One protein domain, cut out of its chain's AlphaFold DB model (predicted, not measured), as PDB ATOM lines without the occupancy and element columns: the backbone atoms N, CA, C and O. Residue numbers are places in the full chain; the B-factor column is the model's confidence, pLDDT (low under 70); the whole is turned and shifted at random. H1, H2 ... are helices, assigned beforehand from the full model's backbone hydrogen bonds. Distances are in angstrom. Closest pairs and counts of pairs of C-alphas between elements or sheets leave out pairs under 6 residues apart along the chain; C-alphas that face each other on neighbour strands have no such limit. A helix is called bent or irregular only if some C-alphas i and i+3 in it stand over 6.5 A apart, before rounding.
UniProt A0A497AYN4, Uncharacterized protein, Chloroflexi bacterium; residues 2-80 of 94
ATOM      1  N   ARG A   2      -0.292 -48.766  -4.979       61.25
ATOM      2  CA  ARG A   2       0.731 -47.759  -4.583       61.25
ATOM      3  C   ARG A   2       0.644 -46.374  -5.263       61.25
ATOM      4  O   ARG A   2       0.904 -45.370  -4.612       61.25
ATOM      5  N   ALA A   3       0.262 -46.305  -6.541       66.94
ATOM      6  CA  ALA A   3       0.132 -45.032  -7.263       66.94
ATOM      7  C   ALA A   3      -1.064 -44.192  -6.779       66.94
ATOM      8  O   ALA A   3      -0.946 -42.982  -6.639       66.94
ATOM      9  N   LEU A   4      -2.187 -44.838  -6.461       65.44
ATOM     10  CA  LEU A   4      -3.402 -44.179  -5.973       65.44
ATOM     11  C   LEU A   4      -3.176 -43.577  -4.584       65.44
ATOM     12  O   LEU A   4      -3.457 -42.403  -4.368       65.44
ATOM     13  N   THR A   5      -2.552 -44.337  -3.681       69.88
ATOM     14  CA  THR A   5      -2.156 -43.850  -2.352       69.88
ATOM     15  C   THR A   5      -1.165 -42.686  -2.445       69.88
ATOM     16  O   THR A   5      -1.270 -41.719  -1.695       69.88
ATOM     17  N   TRP A   6      -0.223 -42.735  -3.396       72.75
ATOM     18  CA  TRP A   6       0.707 -41.632  -3.643       72.75
ATOM     19  C   TRP A   6      -0.009 -40.371  -4.148       72.75
ATOM     20  O   TRP A   6       0.258 -39.285  -3.633       72.75
ATOM     21  N   VAL A   7      -0.944 -40.503  -5.097       74.31
ATOM     22  CA  VAL A   7      -1.743 -39.374  -5.609       74.31
ATOM     23  C   VAL A   7      -2.578 -38.757  -4.489       74.31
ATOM     24  O   VAL A   7      -2.531 -37.542  -4.314       74.31
ATOM     25  N   VAL A   8      -3.269 -39.575  -3.690       73.12
ATOM     26  CA  VAL A   8      -4.090 -39.109  -2.561       73.12
ATOM     27  C   VAL A   8      -3.236 -38.360  -1.537       73.12
ATOM     28  O   VAL A   8      -3.541 -37.213  -1.219       73.12
ATOM     29  N   ASN A   9      -2.108 -38.933  -1.101       73.25
ATOM     30  CA  ASN A   9      -1.202 -38.282  -0.147       73.25
ATOM     31  C   ASN A   9      -0.569 -36.998  -0.701       73.25
ATOM     32  O   ASN A   9      -0.307 -36.045   0.034       73.25
ATOM     33  N   ARG A  10      -0.301 -36.947  -2.008       77.06
ATOM     34  CA  ARG A  10       0.221 -35.743  -2.659       77.06
ATOM     35  C   ARG A  10      -0.847 -34.655  -2.736       77.06
ATOM     36  O   ARG A  10      -0.542 -33.492  -2.477       77.06
ATOM     37  N   MET A  11      -2.077 -35.031  -3.066       70.38
ATOM     38  CA  MET A  11      -3.226 -34.136  -3.165       70.38
ATOM     39  C   MET A  11      -3.595 -33.522  -1.814       70.38
ATOM     40  O   MET A  11      -3.730 -32.302  -1.731       70.38
ATOM     41  N   THR A  12      -3.674 -34.326  -0.749       72.19
ATOM     42  CA  THR A  12      -3.965 -33.834   0.609       72.19
ATOM     43  C   THR A  12      -2.896 -32.862   1.102       72.19
ATOM     44  O   THR A  12      -3.223 -31.822   1.670       72.19
ATOM     45  N   ARG A  13      -1.617 -33.129   0.801       73.69
ATOM     46  CA  ARG A  13      -0.495 -32.259   1.188       73.69
ATOM     47  C   ARG A  13      -0.455 -30.925   0.438       73.69
ATOM     48  O   ARG A  13      -0.003 -29.938   1.003       73.69
ATOM     49  N   ILE A  14      -0.866 -30.890  -0.832       76.88
ATOM     50  CA  ILE A  14      -0.853 -29.659  -1.645       76.88
ATOM     51  C   ILE A  14      -2.093 -28.801  -1.379       76.88
ATOM     52  O   ILE A  14      -1.990 -27.579  -1.323       76.88
ATOM     53  N   MET A  15      -3.268 -29.422  -1.263       75.44
ATOM     54  CA  MET A  15      -4.539 -28.696  -1.200       75.44
ATOM     55  C   MET A  15      -4.943 -28.293   0.221       75.44
ATOM     56  O   MET A  15      -5.752 -27.380   0.370       75.44
ATOM     57  N   GLY A  16      -4.370 -28.933   1.243       81.12
ATOM     58  CA  GLY A  16      -4.818 -28.810   2.628       81.12
ATOM     59  C   GLY A  16      -6.060 -29.673   2.907       81.12
ATOM     60  O   GLY A  16      -6.829 -29.974   1.986       81.12
ATOM     61  N   PRO A  17      -6.271 -30.094   4.166       73.50
ATOM     62  CA  PRO A  17      -7.274 -31.099   4.530       73.50
ATOM     63  C   PRO A  17      -8.712 -30.666   4.210       73.50
ATOM     64  O   PRO A  17      -9.466 -31.439   3.627       73.50
ATOM     65  N   GLU A  18      -9.079 -29.417   4.492       77.19
ATOM     66  CA  GLU A  18     -10.436 -28.901   4.247       77.19
ATOM     67  C   GLU A  18     -10.799 -28.874   2.757       77.19
ATOM     68  O   GLU A  18     -11.896 -29.256   2.348       77.19
ATOM     69  N   ARG A  19      -9.856 -28.449   1.909       79.38
ATOM     70  CA  ARG A  19     -10.064 -28.401   0.458       79.38
ATOM     71  C   ARG A  19     -10.090 -29.798  -0.149       79.38
ATOM     72  O   ARG A  19     -10.885 -30.034  -1.054       79.38
ATOM     73  N   ALA A  20      -9.251 -30.709   0.343       80.62
ATOM     74  CA  ALA A  20      -9.267 -32.104  -0.079       80.62
ATOM     75  C   ALA A  20     -10.608 -32.774   0.264       80.62
ATOM     76  O   ALA A  20     -11.186 -33.434  -0.596       80.62
ATOM     77  N   LEU A  21     -11.142 -32.533   1.468       79.00
ATOM     78  CA  LEU A  21     -12.458 -33.027   1.880       79.00
ATOM     79  C   LEU A  21     -13.587 -32.472   1.010       79.00
ATOM     80  O   LEU A  21     -14.465 -33.228   0.601       79.00
ATOM     81  N   ARG A  22     -13.546 -31.181   0.661       83.38
ATOM     82  CA  ARG A  22     -14.541 -30.590  -0.244       83.38
ATOM     83  C   ARG A  22     -14.537 -31.258  -1.620       83.38
ATOM     84  O   ARG A  22     -15.592 -31.651  -2.102       83.38
ATOM     85  N   VAL A  23     -13.361 -31.424  -2.228       82.44
ATOM     86  CA  VAL A  23     -13.233 -32.081  -3.543       82.44
ATOM     87  C   VAL A  23     -13.686 -33.541  -3.475       82.44
ATOM     88  O   VAL A  23     -14.389 -34.005  -4.368       82.44
ATOM     89  N   ALA A  24     -13.335 -34.256  -2.404       82.00
ATOM     90  CA  ALA A  24     -13.804 -35.621  -2.182       82.00
ATOM     91  C   ALA A  24     -15.337 -35.685  -2.054       82.00
ATOM     92  O   ALA A  24     -15.952 -36.586  -2.619       82.00
ATOM     93  N   GLY A  25     -15.955 -34.714  -1.373       82.38
ATOM     94  CA  GLY A  25     -17.410 -34.597  -1.252       82.38
ATOM     95  C   GLY A  25     -18.110 -34.287  -2.578       82.38
ATOM     96  O   GLY A  25     -19.115 -34.904  -2.914       82.38
ATOM     97  N   GLU A  26     -17.574 -33.367  -3.379       83.94
ATOM     98  CA  GLU A  26     -18.119 -33.069  -4.713       83.94
ATOM     99  C   GLU A  26     -18.029 -34.290  -5.637       83.94
ATOM    100  O   GLU A  26     -18.991 -34.636  -6.332       83.94
ATOM    101  N   PHE A  27     -16.891 -34.988  -5.598       84.75
ATOM    102  CA  PHE A  27     -16.694 -36.216  -6.355       84.75
ATOM    103  C   PHE A  27     -17.639 -37.329  -5.895       84.75
ATOM    104  O   PHE A  27     -18.237 -37.992  -6.741       84.75
ATOM    105  N   SER A  28     -17.829 -37.519  -4.584       82.06
ATOM    106  CA  SER A  28     -18.704 -38.572  -4.059       82.06
ATOM    107  C   SER A  28     -20.161 -38.359  -4.470       82.06
ATOM    108  O   SER A  28     -20.810 -39.303  -4.916       82.06
ATOM    109  N   VAL A  29     -20.660 -37.119  -4.441       84.81
ATOM    110  CA  VAL A  29     -22.010 -36.790  -4.928       84.81
ATOM    111  C   VAL A  29     -22.144 -37.081  -6.423       84.81
ATOM    112  O   VAL A  29     -23.137 -37.675  -6.848       84.81
ATOM    113  N   SER A  30     -21.156 -36.687  -7.231       86.31
ATOM    114  CA  SER A  30     -21.164 -36.959  -8.672       86.31
ATOM    115  C   SER A  30     -21.120 -38.458  -8.970       86.31
ATOM    116  O   SER A  30     -21.834 -38.925  -9.855       86.31
ATOM    117  N   PHE A  31     -20.312 -39.210  -8.224       85.88
ATOM    118  CA  PHE A  31     -20.182 -40.656  -8.354       85.88
ATOM    119  C   PHE A  31     -21.488 -41.373  -7.997       85.88
ATOM    120  O   PHE A  31     -21.973 -42.183  -8.772       85.88
ATOM    121  N   VAL A  32     -22.139 -41.017  -6.885       86.94
ATOM    122  CA  VAL A  32     -23.450 -41.589  -6.518       86.94
ATOM    123  C   VAL A  32     -24.499 -41.296  -7.598       86.94
ATOM    124  O   VAL A  32     -25.312 -42.152  -7.944       86.94
ATOM    125  N   ARG A  33     -24.486 -40.083  -8.165       88.56
ATOM    126  CA  ARG A  33     -25.439 -39.670  -9.206       88.56
ATOM    127  C   ARG A  33     -25.228 -40.363 -10.548       88.56
ATOM    128  O   ARG A  33     -26.190 -40.412 -11.313       88.56
ATOM    129  N   SER A  34     -24.036 -40.898 -10.833       91.31
ATOM    130  CA  SER A  34     -23.792 -41.627 -12.083       91.31
ATOM    131  C   SER A  34     -24.471 -42.997 -12.131       91.31
ATOM    132  O   SER A  34     -24.578 -43.562 -13.214       91.31
ATOM    133  N   PHE A  35     -24.954 -43.516 -10.997       89.00
ATOM    134  CA  PHE A  35     -25.728 -44.755 -10.954       89.00
ATOM    135  C   PHE A  35     -27.232 -44.504 -11.171       89.00
ATOM    136  O   PHE A  35     -27.767 -43.491 -10.679       89.00
ATOM    137  N   PRO A  36     -27.935 -45.436 -11.848       92.38
ATOM    138  CA  PRO A  36     -29.394 -45.456 -11.905       92.38
ATOM    139  C   PRO A  36     -30.022 -45.459 -10.497       92.38
ATOM    140  O   PRO A  36     -29.434 -46.048  -9.585       92.38
ATOM    141  N   PRO A  37     -31.185 -44.814 -10.276       88.69
ATOM    142  CA  PRO A  37     -31.828 -44.732  -8.958       88.69
ATOM    143  C   PRO A  37     -31.959 -46.075  -8.223       88.69
ATOM    144  O   PRO A  37     -31.674 -46.152  -7.030       88.69
ATOM    145  N   GLU A  38     -32.323 -47.127  -8.948       87.69
ATOM    146  CA  GLU A  38     -32.481 -48.499  -8.471       87.69
ATOM    147  C   GLU A  38     -31.162 -49.138  -7.999       87.69
ATOM    148  O   GLU A  38     -31.162 -49.969  -7.092       87.69
ATOM    149  N   GLU A  39     -30.021 -48.713  -8.547       92.12
ATOM    150  CA  GLU A  39     -28.699 -49.221  -8.170       92.12
ATOM    151  C   GLU A  39     -28.052 -48.417  -7.037       92.12
ATOM    152  O   GLU A  39     -27.187 -48.939  -6.331       92.12
ATOM    153  N   ARG A  40     -28.487 -47.169  -6.807       92.19
ATOM    154  CA  ARG A  40     -27.912 -46.296  -5.764       92.19
ATOM    155  C   ARG A  40     -28.017 -46.906  -4.377       92.19
ATOM    156  O   ARG A  40     -27.058 -46.837  -3.614       92.19
ATOM    157  N   VAL A  41     -29.156 -47.524  -4.061       90.06
ATOM    158  CA  VAL A  41     -29.372 -48.183  -2.764       90.06
ATOM    159  C   VAL A  41     -28.378 -49.330  -2.582       90.06
ATOM    160  O   VAL A  41     -27.696 -49.402  -1.561       90.06
ATOM    161  N   LYS A  42     -28.228 -50.184  -3.603       90.75
ATOM    162  CA  LYS A  42     -27.284 -51.308  -3.582       90.75
ATOM    163  C   LYS A  42     -25.839 -50.829  -3.443       90.75
ATOM    164  O   LYS A  42     -25.089 -51.386  -2.648       90.75
ATOM    165  N   MET A  43     -25.465 -49.780  -4.172       89.56
ATOM    166  CA  MET A  43     -24.135 -49.175  -4.098       89.56
ATOM    167  C   MET A  43     -23.849 -48.602  -2.701       89.56
ATOM    168  O   MET A  43     -22.802 -48.899  -2.133       89.56
ATOM    169  N   LEU A  44     -24.768 -47.816  -2.122       89.75
ATOM    170  CA  LEU A  44     -24.592 -47.232  -0.785       89.75
ATOM    171  C   LEU A  44     -24.495 -48.322   0.287       89.75
ATOM    172  O   LEU A  44     -23.659 -48.230   1.183       89.75
ATOM    173  N   HIS A  45     -25.294 -49.380   0.153       90.00
ATOM    174  CA  HIS A  45     -25.221 -50.542   1.026       90.00
ATOM    175  C   HIS A  45     -23.871 -51.271   0.914       90.00
ATOM    176  O   HIS A  45     -23.274 -51.594   1.936       90.00
ATOM    177  N   CYS A  46     -23.350 -51.494  -0.300       90.19
ATOM    178  CA  CYS A  46     -22.018 -52.079  -0.499       90.19
ATOM    179  C   CYS A  46     -20.915 -51.217   0.124       90.19
ATOM    180  O   CYS A  46     -20.088 -51.748   0.857       90.19
ATOM    181  N   LEU A  47     -20.939 -49.897  -0.090       87.81
ATOM    182  CA  LEU A  47     -19.960 -48.980   0.503       87.81
ATOM    183  C   LEU A  47     -19.967 -49.046   2.033       87.81
ATOM    184  O   LEU A  47     -18.907 -49.148   2.646       87.81
ATOM    185  N   ALA A  48     -21.152 -49.021   2.649       89.94
ATOM    186  CA  ALA A  48     -21.274 -49.153   4.095       89.94
ATOM    187  C   ALA A  48     -20.777 -50.527   4.575       89.94
ATOM    188  O   ALA A  48     -19.987 -50.603   5.508       89.94
ATOM    189  N   LYS A  49     -21.188 -51.613   3.911       90.25
ATOM    190  CA  LYS A  49     -20.800 -52.978   4.283       90.25
ATOM    191  C   LYS A  49     -19.288 -53.208   4.198       90.25
ATOM    192  O   LYS A  49     -18.736 -53.883   5.059       90.25
ATOM    193  N   GLU A  50     -18.644 -52.693   3.157       90.00
ATOM    194  CA  GLU A  50     -17.232 -52.962   2.877       90.00
ATOM    195  C   GLU A  50     -16.288 -52.016   3.628       90.00
ATOM    196  O   GLU A  50     -15.223 -52.453   4.050       90.00
ATOM    197  N   HIS A  51     -16.677 -50.753   3.848       90.25
ATOM    198  CA  HIS A  51     -15.744 -49.726   4.335       90.25
ATOM    199  C   HIS A  51     -16.121 -49.070   5.661       90.25
ATOM    200  O   HIS A  51     -15.264 -48.429   6.267       90.25
ATOM    201  N   LEU A  52     -17.356 -49.216   6.165       89.38
ATOM    202  CA  LEU A  52     -17.732 -48.563   7.427       89.38
ATOM    203  C   LEU A  52     -16.858 -49.045   8.591       89.38
ATOM    204  O   LEU A  52     -16.440 -48.238   9.412       89.38
ATOM    205  N   GLY A  53     -16.542 -50.343   8.636       89.25
ATOM    206  CA  GLY A  53     -15.638 -50.896   9.647       89.25
ATOM    207  C   GLY A  53     -14.242 -50.275   9.591       89.25
ATOM    208  O   GLY A  53     -13.704 -49.901  10.629       89.25
ATOM    209  N   GLU A  54     -13.696 -50.097   8.386       91.38
ATOM    210  CA  GLU A  54     -12.389 -49.463   8.162       91.38
ATOM    211  C   GLU A  54     -12.402 -47.980   8.564       91.38
ATOM    212  O   GLU A  54     -11.446 -47.482   9.148       91.38
ATOM    213  N   TRP A  55     -13.498 -47.258   8.307       87.94
ATOM    214  CA  TRP A  55     -13.634 -45.853   8.713       87.94
ATOM    215  C   TRP A  55     -13.723 -45.662  10.228       87.94
ATOM    216  O   TRP A  55     -13.368 -44.595  10.724       87.94
ATOM    217  N   LEU A  56     -14.210 -46.673  10.947       94.25
ATOM    218  CA  LEU A  56     -14.342 -46.662  12.404       94.25
ATOM    219  C   LEU A  56     -13.157 -47.334  13.112       94.25
ATOM    220  O   LEU A  56     -13.157 -47.441  14.342       94.25
ATOM    221  N   GLU A  57     -12.163 -47.819  12.364       94.94
ATOM    222  CA  GLU A  57     -10.997 -48.488  12.926       94.94
ATOM    223  C   GLU A  57     -10.223 -47.540  13.855       94.94
ATOM    224  O   GLU A  57      -9.975 -46.376  13.541       94.94
ATOM    225  N   GLY A  58      -9.850 -48.040  15.035       95.00
ATOM    226  CA  GLY A  58      -9.135 -47.264  16.050       95.00
ATOM    227  C   GLY A  58     -10.014 -46.372  16.932       95.00
ATOM    228  O   GLY A  58      -9.501 -45.847  17.916       95.00
ATOM    229  N   MET A  59     -11.315 -46.242  16.644       97.31
ATOM    230  CA  MET A  59     -12.254 -45.546  17.531       97.31
ATOM    231  C   MET A  59     -12.674 -46.434  18.707       97.31
ATOM    232  O   MET A  59     -12.973 -47.621  18.528       97.31
ATOM    233  N   SER A  60     -12.769 -45.852  19.902       96.88
ATOM    234  CA  SER A  60     -13.384 -46.508  21.057       96.88
ATOM    235  C   SER A  60     -14.900 -46.657  20.877       96.88
ATOM    236  O   SER A  60     -15.522 -45.974  20.059       96.88
ATOM    237  N   GLU A  61     -15.531 -47.526  21.669       96.00
ATOM    238  CA  GLU A  61     -16.997 -47.664  21.668       96.00
ATOM    239  C   GLU A  61     -17.705 -46.341  22.014       96.00
ATOM    240  O   GLU A  61     -18.719 -45.986  21.413       96.00
ATOM    241  N   GLU A  62     -17.126 -45.552  22.920       97.50
ATOM    242  CA  GLU A  62     -17.638 -44.234  23.308       97.50
ATOM    243  C   GLU A  62     -17.551 -43.227  22.151       97.50
ATOM    244  O   GLU A  62     -18.485 -42.457  21.914       97.50
ATOM    245  N   GLU A  63     -16.454 -43.246  21.391       97.25
ATOM    246  CA  GLU A  63     -16.269 -42.393  20.215       97.25
ATOM    247  C   GLU A  63     -17.224 -42.778  19.084       97.25
ATOM    248  O   GLU A  63     -17.826 -41.895  18.465       97.25
ATOM    249  N   LYS A  64     -17.423 -44.080  18.847       96.69
ATOM    250  CA  LYS A  64     -18.405 -44.583  17.875       96.69
ATOM    251  C   LYS A  64     -19.821 -44.161  18.257       96.69
ATOM    252  O   LYS A  64     -20.562 -43.670  17.405       96.69
ATOM    253  N   ALA A  65     -20.184 -44.271  19.536       96.94
ATOM    254  CA  ALA A  65     -21.479 -43.821  20.036       96.94
ATOM    255  C   ALA A  65     -21.656 -42.303  19.871       96.94
ATOM    256  O   ALA A  65     -22.703 -41.839  19.416       96.94
ATOM    257  N   LYS A  66     -20.623 -41.512  20.187       97.38
ATOM    258  CA  LYS A  66     -20.641 -40.055  20.002       97.38
ATOM    259  C   LYS A  66     -20.816 -39.670  18.532       97.38
ATOM    260  O   LYS A  66     -21.626 -38.791  18.232       97.38
ATOM    261  N   LEU A  67     -20.099 -40.339  17.627       95.31
ATOM    262  CA  LEU A  67     -20.259 -40.154  16.187       95.31
ATOM    263  C   LEU A  67     -21.689 -40.483  15.757       95.31
ATOM    264  O   LEU A  67     -22.340 -39.627  15.162       95.31
ATOM    265  N   MET A  68     -22.211 -41.660  16.107       94.94
ATOM    266  CA  MET A  68     -23.571 -42.058  15.734       94.94
ATOM    267  C   MET A  68     -24.611 -41.052  16.240       94.94
ATOM    268  O   MET A  68     -25.431 -40.576  15.460       94.94
ATOM    269  N   ASN A  69     -24.519 -40.622  17.501       95.75
ATOM    270  CA  ASN A  69     -25.413 -39.606  18.063       95.75
ATOM    271  C   ASN A  69     -25.351 -38.269  17.310       95.75
ATOM    272  O   ASN A  69     -26.369 -37.592  17.185       95.75
ATOM    273  N   SER A  70     -24.185 -37.889  16.775       95.19
ATOM    274  CA  SER A  70     -24.062 -36.697  15.926       95.19
ATOM    275  C   SER A  70     -24.662 -36.876  14.524       95.19
ATOM    276  O   SER A  70     -25.098 -35.897  13.920       95.19
ATOM    277  N   LEU A  71     -24.712 -38.111  14.015       93.12
ATOM    278  CA  LEU A  71     -25.255 -38.440  12.695       93.12
ATOM    279  C   LEU A  71     -26.778 -38.617  12.718       93.12
ATOM    280  O   LEU A  71     -27.435 -38.288  11.733       93.12
ATOM    281  N   LEU A  72     -27.355 -39.086  13.832       90.69
ATOM    282  CA  LEU A  72     -28.794 -39.351  13.962       90.69
ATOM    283  C   LEU A  72     -29.693 -38.169  13.547       90.69
ATOM    284  O   LEU A  72     -30.631 -38.408  12.789       90.69
ATOM    285  N   PRO A  73     -29.433 -36.902  13.937       92.69
ATOM    286  CA  PRO A  73     -30.247 -35.774  13.479       92.69
ATOM    287  C   PRO A  73     -30.190 -35.553  11.961       92.69
ATOM    288  O   PRO A  73     -31.175 -35.126  11.363       92.69
ATOM    289  N   LEU A  74     -29.047 -35.845  11.331       92.69
ATOM    290  CA  LEU A  74     -28.884 -35.737   9.880       92.69
ATOM    291  C   LEU A  74     -29.657 -36.851   9.172       92.69
ATOM    292  O   LEU A  74     -30.376 -36.589   8.213       92.69
ATOM    293  N   VAL A  75     -29.568 -38.078   9.692       90.00
ATOM    294  CA  VAL A  75     -30.350 -39.220   9.204       90.00
ATOM    295  C   VAL A  75     -31.846 -38.929   9.338       90.00
ATOM    296  O   VAL A  75     -32.585 -39.082   8.373       90.00
ATOM    297  N   ALA A  76     -32.290 -38.424  10.488       89.88
ATOM    298  CA  ALA A  76     -33.689 -38.095  10.745       89.88
ATOM    299  C   ALA A  76     -34.273 -37.053   9.782       89.88
ATOM    300  O   ALA A  76     -35.477 -37.041   9.541       89.88
ATOM    301  N   LYS A  77     -33.430 -36.164   9.249       93.50
ATOM    302  CA  LYS A  77     -33.844 -35.126   8.305       93.50
ATOM    303  C   LYS A  77     -34.049 -35.665   6.888       93.50
ATOM    304  O   LYS A  77     -34.938 -35.192   6.189       93.50
ATOM    305  N   GLU A  78     -33.206 -36.602   6.462       92.31
ATOM    306  CA  GLU A  78     -33.165 -37.069   5.071       92.31
ATOM    307  C   GLU A  78     -33.920 -38.393   4.861       92.31
ATOM    308  O   GLU A  78     -34.385 -38.668   3.757       92.31
ATOM    309  N   PHE A  79     -34.063 -39.217   5.905       90.06
ATOM    310  CA  PHE A  79     -34.736 -40.514   5.833       90.06
ATOM    311  C   PHE A  79     -36.167 -40.455   6.387       90.06
ATOM    312  O   PHE A  79     -36.411 -39.809   7.410       90.06
ATOM    313  N   PRO A  80     -37.123 -41.182   5.777       90.88
ATOM    314  CA  PRO A  80     -38.491 -41.272   6.278       90.88
ATOM    315  C   PRO A  80     -38.551 -42.196   7.503       90.88
ATOM    316  O   PRO A  80     -38.925 -43.358   7.392       90.88
TER     317      PRO A  80
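This is residues 2 to 80 of the 94 residues of an uncharacterized protein of Chloroflexi bacterium (UniProt A0A497AYN4). Four helices follow one another in an open zigzag with few contacts: H2 and H3 make a V, joined near the end of H2 and the beginning of H3, H1 makes a corner with the beginning of H2, and H4 folds back after H3 without meeting it. The printed part has 79 residues with four named helices, H1 to H4 in order, and no named strand; the class is all helix. It is loose, with a radius of gyration of the C-alphas of 15.3 A, and spans 39 by 37 by 22 A.

H1 is residues 2 to 15, from C-alpha 2 at (0.731, -47.759, -4.583), and is 20.1 A long. H2 is residues 17 to 33, 24.3 A. H3, residues 37 to 55, is 25.4 A long and irregular, with C-alphas 50 and 53 7.3 A apart and a kink of 37 degrees near residue 49. H4, residues 61 to 78, is 25.5 A long and only just irregular, with C-alphas 70 and 73 6.7 A apart and a kink of 33 degrees near residue 71; it ends at C-alpha 78, (-33.165, -37.069, 5.071).

H1 and H2 are close but not clearly touching; their closest C-alphas, of Thr 12 and Ala 20, are 5.6 A apart. They run opposite ways at a steep tilt of 57 degrees. H2 and H3 form a helical hairpin and only just touch, with 3 pairs of C-alphas within 8 A, through residues 32 to 33 and 40 to 43 alone; the closest C-alphas, of Val 32 and Arg 40, are 6.5 A apart. Their tilt is shallow at 34.8 degrees, only just short of steep, opposite ways. H4 is apart from H1, H2 and H3. In H1 and H2 every O i to N i+4 pair is within hydrogen-bond range; in H3 11 of 15 are, in H4 12 of 14.

The C-alphas of Arg 2 and Pro 80, the two farthest apart, are 41.2 A apart. The printed part has no cut, and its three links are tight. Residues 2 to 5 have pLDDT under 70; the mean of the printed part is 86.4.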